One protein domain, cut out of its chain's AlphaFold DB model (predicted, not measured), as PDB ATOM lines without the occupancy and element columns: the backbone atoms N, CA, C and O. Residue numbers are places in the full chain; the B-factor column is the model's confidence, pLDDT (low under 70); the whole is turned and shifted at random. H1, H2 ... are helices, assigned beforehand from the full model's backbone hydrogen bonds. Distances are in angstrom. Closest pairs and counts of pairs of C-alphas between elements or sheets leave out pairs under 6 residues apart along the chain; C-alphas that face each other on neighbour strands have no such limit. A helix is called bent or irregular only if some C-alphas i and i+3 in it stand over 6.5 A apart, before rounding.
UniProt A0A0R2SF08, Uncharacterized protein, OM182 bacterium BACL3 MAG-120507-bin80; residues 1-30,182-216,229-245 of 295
ATOM      1  N   MET A   1      34.055  11.975  40.320       48.28
ATOM      2  CA  MET A   1      33.603  10.775  39.568       48.28
ATOM      3  C   MET A   1      33.157  11.076  38.130       48.28
ATOM      4  O   MET A   1      33.349  10.212  37.287       48.28
ATOM      5  N   GLN A   2      32.660  12.279  37.799       49.72
ATOM      6  CA  GLN A   2      32.206  12.630  36.435       49.72
ATOM      7  C   GLN A   2      33.307  12.628  35.344       49.72
ATOM      8  O   GLN A   2      33.035  12.241  34.212       49.72
ATOM      9  N   GLY A   3      34.561  12.977  35.670       54.41
ATOM     10  CA  GLY A   3      35.664  13.014  34.690       54.41
ATOM     11  C   GLY A   3      36.052  11.648  34.101       54.41
ATOM     12  O   GLY A   3      36.242  11.535  32.895       54.41
ATOM     13  N   LYS A   4      36.073  10.587  34.924       57.78
ATOM     14  CA  LYS A   4      36.406   9.219  34.474       57.78
ATOM     15  C   LYS A   4      35.333   8.620  33.553       57.78
ATOM     16  O   LYS A   4      35.665   7.844  32.667       57.78
ATOM     17  N   SER A   5      34.061   8.989  33.740       64.00
ATOM     18  CA  SER A   5      32.959   8.532  32.874       64.00
ATOM     19  C   SER A   5      33.055   9.149  31.479       64.00
ATOM     20  O   SER A   5      33.007   8.438  30.482       64.00
ATOM     21  N   ARG A   6      33.296  10.466  31.411       61.81
ATOM     22  CA  ARG A   6      33.423  11.208  30.149       61.81
ATOM     23  C   ARG A   6      34.658  10.793  29.342       61.81
ATOM     24  O   ARG A   6      34.611  10.735  28.118       61.81
ATOM     25  N   GLN A   7      35.762  10.491  30.025       61.28
ATOM     26  CA  GLN A   7      36.985   9.987  29.395       61.28
ATOM     27  C   GLN A   7      36.781   8.580  28.819       61.28
ATOM     28  O   GLN A   7      37.171   8.336  27.680       61.28
ATOM     29  N   ARG A   8      36.101   7.692  29.558       65.12
ATOM     30  CA  ARG A   8      35.738   6.358  29.063       65.12
ATOM     31  C   ARG A   8      34.857   6.433  27.823       65.12
ATOM     32  O   ARG A   8      35.193   5.782  26.849       65.12
ATOM     33  N   GLU A   9      33.808   7.255  27.821       70.81
ATOM     34  CA  GLU A   9      32.934   7.447  26.649       70.81
ATOM     35  C   GLU A   9      33.691   7.942  25.410       70.81
ATOM     36  O   GLU A   9      33.458   7.459  24.301       70.81
ATOM     37  N   LEU A  10      34.631   8.876  25.589       70.19
ATOM     38  CA  LEU A  10      35.480   9.366  24.503       70.19
ATOM     39  C   LEU A  10      36.355   8.241  23.927       70.19
ATOM     40  O   LEU A  10      36.477   8.103  22.712       70.19
ATOM     41  N   VAL A  11      36.940   7.428  24.803       68.88
ATOM     42  CA  VAL A  11      37.782   6.279  24.452       68.88
ATOM     43  C   VAL A  11      36.993   5.221  23.683       68.88
ATOM     44  O   VAL A  11      37.449   4.770  22.629       68.88
ATOM     45  N   THR A  12      35.797   4.849  24.151       78.12
ATOM     46  CA  THR A  12      34.928   3.920  23.415       78.12
ATOM     47  C   THR A  12      34.518   4.496  22.068       78.12
ATOM     48  O   THR A  12      34.479   3.757  21.086       78.12
ATOM     49  N   GLY A  13      34.266   5.807  21.991       80.94
ATOM     50  CA  GLY A  13      33.975   6.497  20.736       80.94
ATOM     51  C   GLY A  13      35.115   6.391  19.720       80.94
ATOM     52  O   GLY A  13      34.874   6.036  18.571       80.94
ATOM     53  N   ILE A  14      36.360   6.620  20.146       80.62
ATOM     54  CA  ILE A  14      37.541   6.546  19.270       80.62
ATOM     55  C   ILE A  14      37.786   5.112  18.785       80.62
ATOM     56  O   ILE A  14      38.035   4.904  17.600       80.62
ATOM     57  N   LYS A  15      37.680   4.113  19.672       84.69
ATOM     58  CA  LYS A  15      37.828   2.700  19.285       84.69
ATOM     59  C   LYS A  15      36.746   2.266  18.304       84.69
ATOM     60  O   LYS A  15      37.052   1.622  17.308       84.69
ATOM     61  N   ARG A  16      35.499   2.669  18.551       87.25
ATOM     62  CA  ARG A  16      34.390   2.403  17.636       87.25
ATOM     63  C   ARG A  16      34.632   3.038  16.270       87.25
ATOM     64  O   ARG A  16      34.450   2.367  15.267       87.25
ATOM     65  N   ASP A  17      35.069   4.294  16.226       86.69
ATOM     66  CA  ASP A  17      35.371   4.980  14.967       86.69
ATOM     67  C   ASP A  17      36.512   4.306  14.189       86.69
ATOM     68  O   ASP A  17      36.485   4.279  12.959       86.69
ATOM     69  N   PHE A  18      37.493   3.747  14.897       90.69
ATOM     70  CA  PHE A  18      38.585   2.973  14.313       90.69
ATOM     71  C   PHE A  18      38.110   1.618  13.772       90.69
ATOM     72  O   PHE A  18      38.420   1.269  12.636       90.69
ATOM     73  N   ASP A  19      37.310   0.877  14.541       91.69
ATOM     74  CA  ASP A  19      36.692  -0.372  14.081       91.69
ATOM     75  C   ASP A  19      35.759  -0.123  12.884       91.69
ATOM     76  O   ASP A  19      35.745  -0.889  11.921       91.69
ATOM     77  N   ASP A  20      35.048   1.008  12.885       92.06
ATOM     78  CA  ASP A  20      34.214   1.473  11.778       92.06
ATOM     79  C   ASP A  20      35.031   1.810  10.520       92.06
ATOM     80  O   ASP A  20      34.432   2.000   9.462       92.06
ATOM     81  N   ASN A  21      36.359   1.859  10.572       94.00
ATOM     82  CA  ASN A  21      37.207   2.000   9.390       94.00
ATOM     83  C   ASN A  21      37.716   0.657   8.842       94.00
ATOM     84  O   ASN A  21      38.248   0.620   7.733       94.00
ATOM     85  N   ILE A  22      37.527  -0.443   9.574       95.06
ATOM     86  CA  ILE A  22      37.884  -1.791   9.127       95.06
ATOM     87  C   ILE A  22      36.771  -2.318   8.217       95.06
ATOM     88  O   ILE A  22      35.583  -2.281   8.559       95.06
ATOM     89  N   ARG A  23      37.139  -2.795   7.030       94.88
ATOM     90  CA  ARG A  23      36.220  -3.326   6.020       94.88
ATOM     91  C   ARG A  23      36.771  -4.612   5.398       94.88
ATOM     92  O   ARG A  23      37.963  -4.876   5.525       94.88
ATOM     93  N   PRO A  24      35.927  -5.415   4.726       94.06
ATOM     94  CA  PRO A  24      36.390  -6.623   4.045       94.06
ATOM     95  C   PRO A  24      37.474  -6.351   2.992       94.06
ATOM     96  O   PRO A  24      38.358  -7.180   2.818       94.06
ATOM     97  N   GLU A  25      37.433  -5.193   2.322       94.44
ATOM     98  CA  GLU A  25      38.449  -4.780   1.344       94.44
ATOM     99  C   GLU A  25      39.763  -4.273   1.961       94.44
ATOM    100  O   GLU A  25      40.743  -4.123   1.240       94.44
ATOM    101  N   GLY A  26      39.790  -3.954   3.259       95.12
ATOM    102  CA  GLY A  26      40.952  -3.343   3.902       95.12
ATOM    103  C   GLY A  26      40.599  -2.308   4.969       95.12
ATOM    104  O   GLY A  26      39.514  -2.317   5.553       95.12
ATOM    105  N   PHE A  27      41.540  -1.406   5.241       96.69
ATOM    106  CA  PHE A  27      41.427  -0.406   6.299       96.69
ATOM    107  C   PHE A  27      41.449   1.013   5.728       96.69
ATOM    108  O   PHE A  27      42.316   1.379   4.946       96.69
ATOM    109  N   TYR A  28      40.507   1.854   6.140       96.69
ATOM    110  CA  TYR A  28      40.501   3.259   5.735       96.69
ATOM    111  C   TYR A  28      41.158   4.120   6.812       96.69
ATOM    112  O   TYR A  28      40.741   4.090   7.965       96.69
ATOM    113  N   LEU A  29      42.145   4.944   6.459       94.75
ATOM    114  CA  LEU A  29      42.802   5.793   7.461       94.75
ATOM    115  C   LEU A  29      41.827   6.799   8.076       94.75
ATOM    116  O   LEU A  29      41.869   7.067   9.276       94.75
ATOM    117  N   THR A  30      40.904   7.322   7.269       92.75
ATOM    118  CA  THR A  30      39.855   8.224   7.735       92.75
ATOM    119  C   THR A  30      38.482   7.877   7.153       92.75
ATOM    120  O   THR A  30      38.333   7.315   6.064       92.75
ATOM    121  N   ARG A 182      45.946  14.013   9.223       88.75
ATOM    122  CA  ARG A 182      46.464  15.105  10.056       88.75
ATOM    123  C   ARG A 182      47.324  14.529  11.187       88.75
ATOM    124  O   ARG A 182      46.999  13.445  11.670       88.75
ATOM    125  N   PRO A 183      48.344  15.246  11.695       85.38
ATOM    126  CA  PRO A 183      49.215  14.742  12.769       85.38
ATOM    127  C   PRO A 183      48.442  14.133  13.951       85.38
ATOM    128  O   PRO A 183      48.715  13.021  14.394       85.38
ATOM    129  N   ARG A 184      47.366  14.807  14.376       80.44
ATOM    130  CA  ARG A 184      46.452  14.315  15.415       80.44
ATOM    131  C   ARG A 184      45.791  12.975  15.078       80.44
ATOM    132  O   ARG A 184      45.636  12.133  15.956       80.44
ATOM    133  N   GLU A 185      45.366  12.790  13.832       86.88
ATOM    134  CA  GLU A 185      44.748  11.545  13.368       86.88
ATOM    135  C   GLU A 185      45.784  10.420  13.331       86.88
ATOM    136  O   GLU A 185      45.485   9.323  13.789       86.88
ATOM    137  N   ARG A 186      47.021  10.698  12.893       88.31
ATOM    138  CA  ARG A 186      48.127   9.722  12.890       88.31
ATOM    139  C   ARG A 186      48.454   9.204  14.288       88.31
ATOM    140  O   ARG A 186      48.544   7.992  14.489       88.31
ATOM    141  N   LEU A 187      48.546  10.112  15.263       85.25
ATOM    142  CA  LEU A 187      48.750   9.764  16.671       85.25
ATOM    143  C   LEU A 187      47.616   8.875  17.198       85.25
ATOM    144  O   LEU A 187      47.875   7.850  17.827       85.25
ATOM    145  N   MET A 188      46.361   9.229  16.905       84.06
ATOM    146  CA  MET A 188      45.197   8.443  17.329       84.06
ATOM    147  C   MET A 188      45.159   7.060  16.672       84.06
ATOM    148  O   MET A 188      44.979   6.066  17.374       84.06
ATOM    149  N   LEU A 189      45.374   6.977  15.357       90.12
ATOM    150  CA  LEU A 189      45.443   5.715  14.615       90.12
ATOM    151  C   LEU A 189      46.524   4.797  15.200       90.12
ATOM    152  O   LEU A 189      46.257   3.633  15.497       90.12
ATOM    153  N   SER A 190      47.715   5.346  15.449       88.50
ATOM    154  CA  SER A 190      48.852   4.609  16.005       88.50
ATOM    155  C   SER A 190      48.618   4.177  17.456       88.50
ATOM    156  O   SER A 190      49.000   3.075  17.847       88.50
ATOM    157  N   ALA A 191      47.974   5.010  18.277       84.62
ATOM    158  CA  ALA A 191      47.611   4.667  19.654       84.62
ATOM    159  C   ALA A 191      46.568   3.540  19.717       84.62
ATOM    160  O   ALA A 191      46.734   2.591  20.486       84.62
ATOM    161  N   VAL A 192      45.517   3.603  18.890       87.56
ATOM    162  CA  VAL A 192      44.491   2.549  18.840       87.56
ATOM    163  C   VAL A 192      45.081   1.246  18.320       87.56
ATOM    164  O   VAL A 192      44.908   0.216  18.974       87.56
ATOM    165  N   ALA A 193      45.840   1.285  17.223       88.56
ATOM    166  CA  ALA A 193      46.456   0.093  16.646       88.56
ATOM    167  C   ALA A 193      47.407  -0.617  17.630       88.56
ATOM    168  O   ALA A 193      47.409  -1.841  17.705       88.56
ATOM    169  N   ARG A 194      48.160   0.132  18.451       86.31
ATOM    170  CA  ARG A 194      49.045  -0.432  19.493       86.31
ATOM    171  C   ARG A 194      48.301  -1.050  20.678       86.31
ATOM    172  O   ARG A 194      48.861  -1.879  21.385       86.31
ATOM    173  N   SER A 195      47.060  -0.641  20.924       80.94
ATOM    174  CA  SER A 195      46.334  -1.029  22.139       80.94
ATOM    175  C   SER A 195      45.783  -2.451  22.146       80.94
ATOM    176  O   SER A 195      45.259  -2.899  23.165       80.94
ATOM    177  N   SER A 196      45.848  -3.152  21.014       80.56
ATOM    178  CA  SER A 196      45.341  -4.513  20.897       80.56
ATOM    179  C   SER A 196      46.071  -5.285  19.810       80.56
ATOM    180  O   SER A 196      46.179  -4.825  18.676       80.56
ATOM    181  N   MET A 197      46.456  -6.524  20.125       82.44
ATOM    182  CA  MET A 197      47.049  -7.456  19.158       82.44
ATOM    183  C   MET A 197      46.126  -7.750  17.963       82.44
ATOM    184  O   MET A 197      46.600  -8.114  16.890       82.44
ATOM    185  N   ARG A 198      44.806  -7.548  18.109       86.44
ATOM    186  CA  ARG A 198      43.833  -7.676  17.008       86.44
ATOM    187  C   ARG A 198      44.162  -6.748  15.831       86.44
ATOM    188  O   ARG A 198      43.846  -7.073  14.689       86.44
ATOM    189  N   TYR A 199      44.796  -5.612  16.102       89.50
ATOM    190  CA  TYR A 199      45.098  -4.589  15.105       89.50
ATOM    191  C   TYR A 199      46.529  -4.675  14.561       89.50
ATOM    192  O   TYR A 199      46.951  -3.755  13.871       89.50
ATOM    193  N   ASN A 200      47.264  -5.769  14.810       88.31
ATOM    194  CA  ASN A 200      48.646  -5.926  14.334       88.31
ATOM    195  C   ASN A 200      48.779  -5.704  12.818       88.31
ATOM    196  O   ASN A 200      49.630  -4.936  12.389       88.31
ATOM    197  N   HIS A 201      47.876  -6.276  12.018       91.12
ATOM    198  CA  HIS A 201      47.865  -6.061  10.566       91.12
ATOM    199  C   HIS A 201      47.648  -4.584  10.178       91.12
ATOM    200  O   HIS A 201      48.230  -4.106   9.212       91.12
ATOM    201  N   ILE A 202      46.843  -3.834  10.943       93.81
ATOM    202  CA  ILE A 202      46.627  -2.395  10.717       93.81
ATOM    203  C   ILE A 202      47.874  -1.613  11.111       93.81
ATOM    204  O   ILE A 202      48.255  -0.674  10.425       93.81
ATOM    205  N   LEU A 203      48.537  -2.006  12.195       91.50
ATOM    206  CA  LEU A 203      49.796  -1.406  12.611       91.50
ATOM    207  C   LEU A 203      50.886  -1.588  11.542       91.50
ATOM    208  O   LEU A 203      51.647  -0.654  11.294       91.50
ATOM    209  N   ASP A 204      50.920  -2.736  10.867       93.00
ATOM    210  CA  ASP A 204      51.813  -2.972   9.731       93.00
ATOM    211  C   ASP A 204      51.457  -2.086   8.528       93.00
ATOM    212  O   ASP A 204      52.353  -1.473   7.951       93.00
ATOM    213  N   ILE A 205      50.165  -1.914   8.219       94.75
ATOM    214  CA  ILE A 205      49.698  -0.951   7.205       94.75
ATOM    215  C   ILE A 205      50.168   0.470   7.553       94.75
ATOM    216  O   ILE A 205      50.754   1.151   6.718       94.75
ATOM    217  N   LEU A 206      49.964   0.928   8.794       94.50
ATOM    218  CA  LEU A 206      50.374   2.273   9.215       94.50
ATOM    219  C   LEU A 206      51.888   2.484   9.076       94.50
ATOM    220  O   LEU A 206      52.313   3.575   8.701       94.50
ATOM    221  N   LYS A 207      52.700   1.457   9.356       93.25
ATOM    222  CA  LYS A 207      54.155   1.502   9.151       93.25
ATOM    223  C   LYS A 207      54.523   1.551   7.674       93.25
ATOM    224  O   LYS A 207      55.367   2.351   7.297       93.25
ATOM    225  N   GLN A 208      53.900   0.715   6.844       93.94
ATOM    226  CA  GLN A 208      54.154   0.696   5.401       93.94
ATOM    227  C   GLN A 208      53.874   2.061   4.767       93.94
ATOM    228  O   GLN A 208      54.657   2.510   3.934       93.94
ATOM    229  N   LEU A 209      52.815   2.737   5.221       93.62
ATOM    230  CA  LEU A 209      52.394   4.054   4.740       93.62
ATOM    231  C   LEU A 209      53.143   5.242   5.370       93.62
ATOM    232  O   LEU A 209      52.813   6.379   5.049       93.62
ATOM    233  N   ASP A 210      54.109   5.014   6.267       91.44
ATOM    234  CA  ASP A 210      54.781   6.060   7.067       91.44
ATOM    235  C   ASP A 210      53.804   6.961   7.856       91.44
ATOM    236  O   ASP A 210      54.038   8.146   8.080       91.44
ATOM    237  N   VAL A 211      52.673   6.392   8.284       89.62
ATOM    238  CA  VAL A 211      51.646   7.053   9.113       89.62
ATOM    239  C   VAL A 211      51.825   6.710  10.595       89.62
ATOM    240  O   VAL A 211      51.244   7.353  11.469       89.62
ATOM    241  N   TYR A 212      52.610   5.671  10.881       86.69
ATOM    242  CA  TYR A 212      52.880   5.205  12.230       86.69
ATOM    243  C   TYR A 212      53.699   6.226  13.027       86.69
ATOM    244  O   TYR A 212      54.841   6.521  12.692       86.69
ATOM    245  N   GLU A 213      53.120   6.695  14.129       80.62
ATOM    246  CA  GLU A 213      53.755   7.604  15.079       80.62
ATOM    247  C   GLU A 213      53.981   6.872  16.409       80.62
ATOM    248  O   GLU A 213      53.039   6.386  17.051       80.62
ATOM    249  N   THR A 214      55.237   6.813  16.849       70.75
ATOM    250  CA  THR A 214      55.572   6.480  18.237       70.75
ATOM    251  C   THR A 214      55.511   7.755  19.057       70.75
ATOM    252  O   THR A 214      56.116   8.757  18.676       70.75
ATOM    253  N   ASN A 215      54.853   7.729  20.214       58.34
ATOM    254  CA  ASN A 215      55.013   8.841  21.146       58.34
ATOM    255  C   ASN A 215      56.503   8.921  21.534       58.34
ATOM    256  O   ASN A 215      57.135   7.892  21.769       58.34
ATOM    257  N   THR A 216      57.055  10.127  21.672       48.88
ATOM    258  CA  THR A 216      58.424  10.374  22.175       48.88
ATOM    259  C   THR A 216      58.689   9.767  23.565       48.88
ATOM    260  O   THR A 216      59.839   9.658  23.987       48.88
ATOM    261  N   GLU A 229      41.875  -7.376  29.279       50.09
ATOM    262  CA  GLU A 229      41.206  -6.211  28.667       50.09
ATOM    263  C   GLU A 229      41.351  -4.945  29.524       50.09
ATOM    264  O   GLU A 229      41.420  -3.830  28.999       50.09
ATOM    265  N   SER A 230      41.469  -5.124  30.842       48.47
ATOM    266  CA  SER A 230      41.727  -4.056  31.809       48.47
ATOM    267  C   SER A 230      43.100  -3.392  31.610       48.47
ATOM    268  O   SER A 230      43.222  -2.170  31.733       48.47
ATOM    269  N   VAL A 231      44.115  -4.167  31.221       50.00
ATOM    270  CA  VAL A 231      45.486  -3.694  30.983       50.00
ATOM    271  C   VAL A 231      45.609  -3.039  29.608       50.00
ATOM    272  O   VAL A 231      46.257  -2.001  29.475       50.00
ATOM    273  N   ASN A 232      44.890  -3.556  28.607       51.69
ATOM    274  CA  ASN A 232      44.766  -2.907  27.298       51.69
ATOM    275  C   ASN A 232      44.054  -1.549  27.394       51.69
ATOM    276  O   ASN A 232      44.403  -0.624  26.662       51.69
ATOM    277  N   MET A 233      43.078  -1.392  28.298       53.00
ATOM    278  CA  MET A 233      42.474  -0.083  28.585       53.00
ATOM    279  C   MET A 233      43.459   0.876  29.260       53.00
ATOM    280  O   MET A 233      43.529   2.024  28.843       53.00
ATOM    281  N   ALA A 234      44.255   0.422  30.232       56.50
ATOM    282  CA  ALA A 234      45.238   1.276  30.906       56.50
ATOM    283  C   ALA A 234      46.389   1.719  29.978       56.50
ATOM    284  O   ALA A 234      46.791   2.880  30.006       56.50
ATOM    285  N   LEU A 235      46.885   0.819  29.120       55.62
ATOM    286  CA  LEU A 235      47.883   1.139  28.092       55.62
ATOM    287  C   LEU A 235      47.314   2.092  27.037       55.62
ATOM    288  O   LEU A 235      47.975   3.048  26.647       55.62
ATOM    289  N   PHE A 236      46.068   1.869  26.611       57.38
ATOM    290  CA  PHE A 236      45.369   2.765  25.693       57.38
ATOM    291  C   PHE A 236      45.151   4.158  26.283       57.38
ATOM    292  O   PHE A 236      45.443   5.141  25.611       57.38
ATOM    293  N   ASP A 237      44.677   4.246  27.528       60.09
ATOM    294  CA  ASP A 237      44.497   5.513  28.234       60.09
ATOM    295  C   ASP A 237      45.844   6.241  28.366       60.09
ATOM    296  O   ASP A 237      45.903   7.442  28.127       60.09
ATOM    297  N   GLY A 238      46.940   5.515  28.620       60.22
ATOM    298  CA  GLY A 238      48.299   6.059  28.593       60.22
ATOM    299  C   GLY A 238      48.691   6.624  27.225       60.22
ATOM    300  O   GLY A 238      49.069   7.787  27.124       60.22
ATOM    301  N   TYR A 239      48.538   5.848  26.147       62.69
ATOM    302  CA  TYR A 239      48.854   6.321  24.793       62.69
ATOM    303  C   TYR A 239      47.993   7.511  24.360       62.69
ATOM    304  O   TYR A 239      48.484   8.393  23.652       62.69
ATOM    305  N   LEU A 240      46.724   7.538  24.774       64.50
ATOM    306  CA  LEU A 240      45.753   8.553  24.385       64.50
ATOM    307  C   LEU A 240      45.893   9.839  25.206       64.50
ATOM    308  O   LEU A 240      45.715  10.919  24.647       64.50
ATOM    309  N   GLU A 241      46.247   9.749  26.489       63.12
ATOM    310  CA  GLU A 241      46.629  10.915  27.293       63.12
ATOM    311  C   GLU A 241      47.958  11.500  26.808       63.12
ATOM    312  O   GLU A 241      48.006  12.693  26.532       63.12
ATOM    313  N   THR A 242      48.984  10.689  26.526       59.16
ATOM    314  CA  THR A 242      50.245  11.203  25.954       59.16
ATOM    315  C   THR A 242      50.041  11.839  24.574       59.16
ATOM    316  O   THR A 242      50.638  12.868  24.270       59.16
ATOM    317  N   ALA A 243      49.160  11.276  23.738       57.59
ATOM    318  CA  ALA A 243      48.807  11.891  22.460       57.59
ATOM    319  C   ALA A 243      48.058  13.223  22.646       57.59
ATOM    320  O   ALA A 243      48.254  14.139  21.856       57.59
ATOM    321  N   LYS A 244      47.211  13.362  23.675       59.06
ATOM    322  CA  LYS A 244      46.561  14.641  24.009       59.06
ATOM    323  C   LYS A 244      47.546  15.664  24.570       59.06
ATOM    324  O   LYS A 244      47.455  16.824  24.193       59.06
ATOM    325  N   GLU A 245      48.466  15.251  25.435       57.28
ATOM    326  CA  GLU A 245      49.487  16.120  26.034       57.28
ATOM    327  C   GLU A 245      50.447  16.668  24.970       57.28
ATOM    328  O   GLU A 245      50.690  17.873  24.931       57.28
TER     329      GLU A 245
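This is residues 1 to 30, 182 to 216 and 229 to 245 of the 295 residues of an uncharacterized protein of OM182 bacterium BACL3 MAG-120507-bin80 (UniProt A0A0R2SF08). Two helices, H3 and H4, pack on a third, H2, and run the opposite way to it, while the longest helix, H1, passes crosswise by H4 and H2, with residues 1 to 6 sticking out. The 82 printed residues hold four named helices, H1 to H4 in chain order, and no named strand; the class is all helix. The whole is compact, with a radius of gyration of the C-alphas of 12.6 A, and spans 41 by 30 by 23 A.

Start with H1, residues 2 to 19: its residues 15 to 18 only just touch H2, residues 183 to 194, with 3 pairs of C-alphas within 8 A, the closest Lys 15 and Val 192 at 6.7 A. These two stand about perpendicular, at 86 degrees. H2 is the hub and forms a helical hairpin with H3, residues 197 to 208: they touch, closest at C-alphas 193 and 199, 5.1 A, at a steep tilt of 41 degrees. H4, residues 229 to 245, touches H2 with residues 236 to 243, closest at C-alphas 239 and 191, 5.5 A, at a shallow tilt of 16 degrees, opposite ways. H1 and H4 are close but not clearly touching, with C-alphas 11 and 237 closest at 7.7 A. H3 is apart from H1 and H4. Every O i to N i+4 pair is within hydrogen-bond range in H1, H2 and H4; in H3, 6 of 8 are.

Find C-alpha 2 at (32.206, 12.630, 36.435); from there H1 runs 26.2 A. H2 spans 16.6 A and H3 17.5 A; H3 is irregular, C-alphas 198 and 201 being 7.8 A apart. H4 runs 24.0 A to C-alpha 245 at (49.487, 16.120, 26.034).

C-alphas 1 and 25 are farthest apart, 41.6 A. Look for two cuts: residues 31 to 181, C-alpha gap 9.8 A, and 217 to 228, 24.8 A. H2 to H3 is a tight link. Model confidence is under 70 at residues 1 to 8, 11, 215 to 216 and 229 to 245.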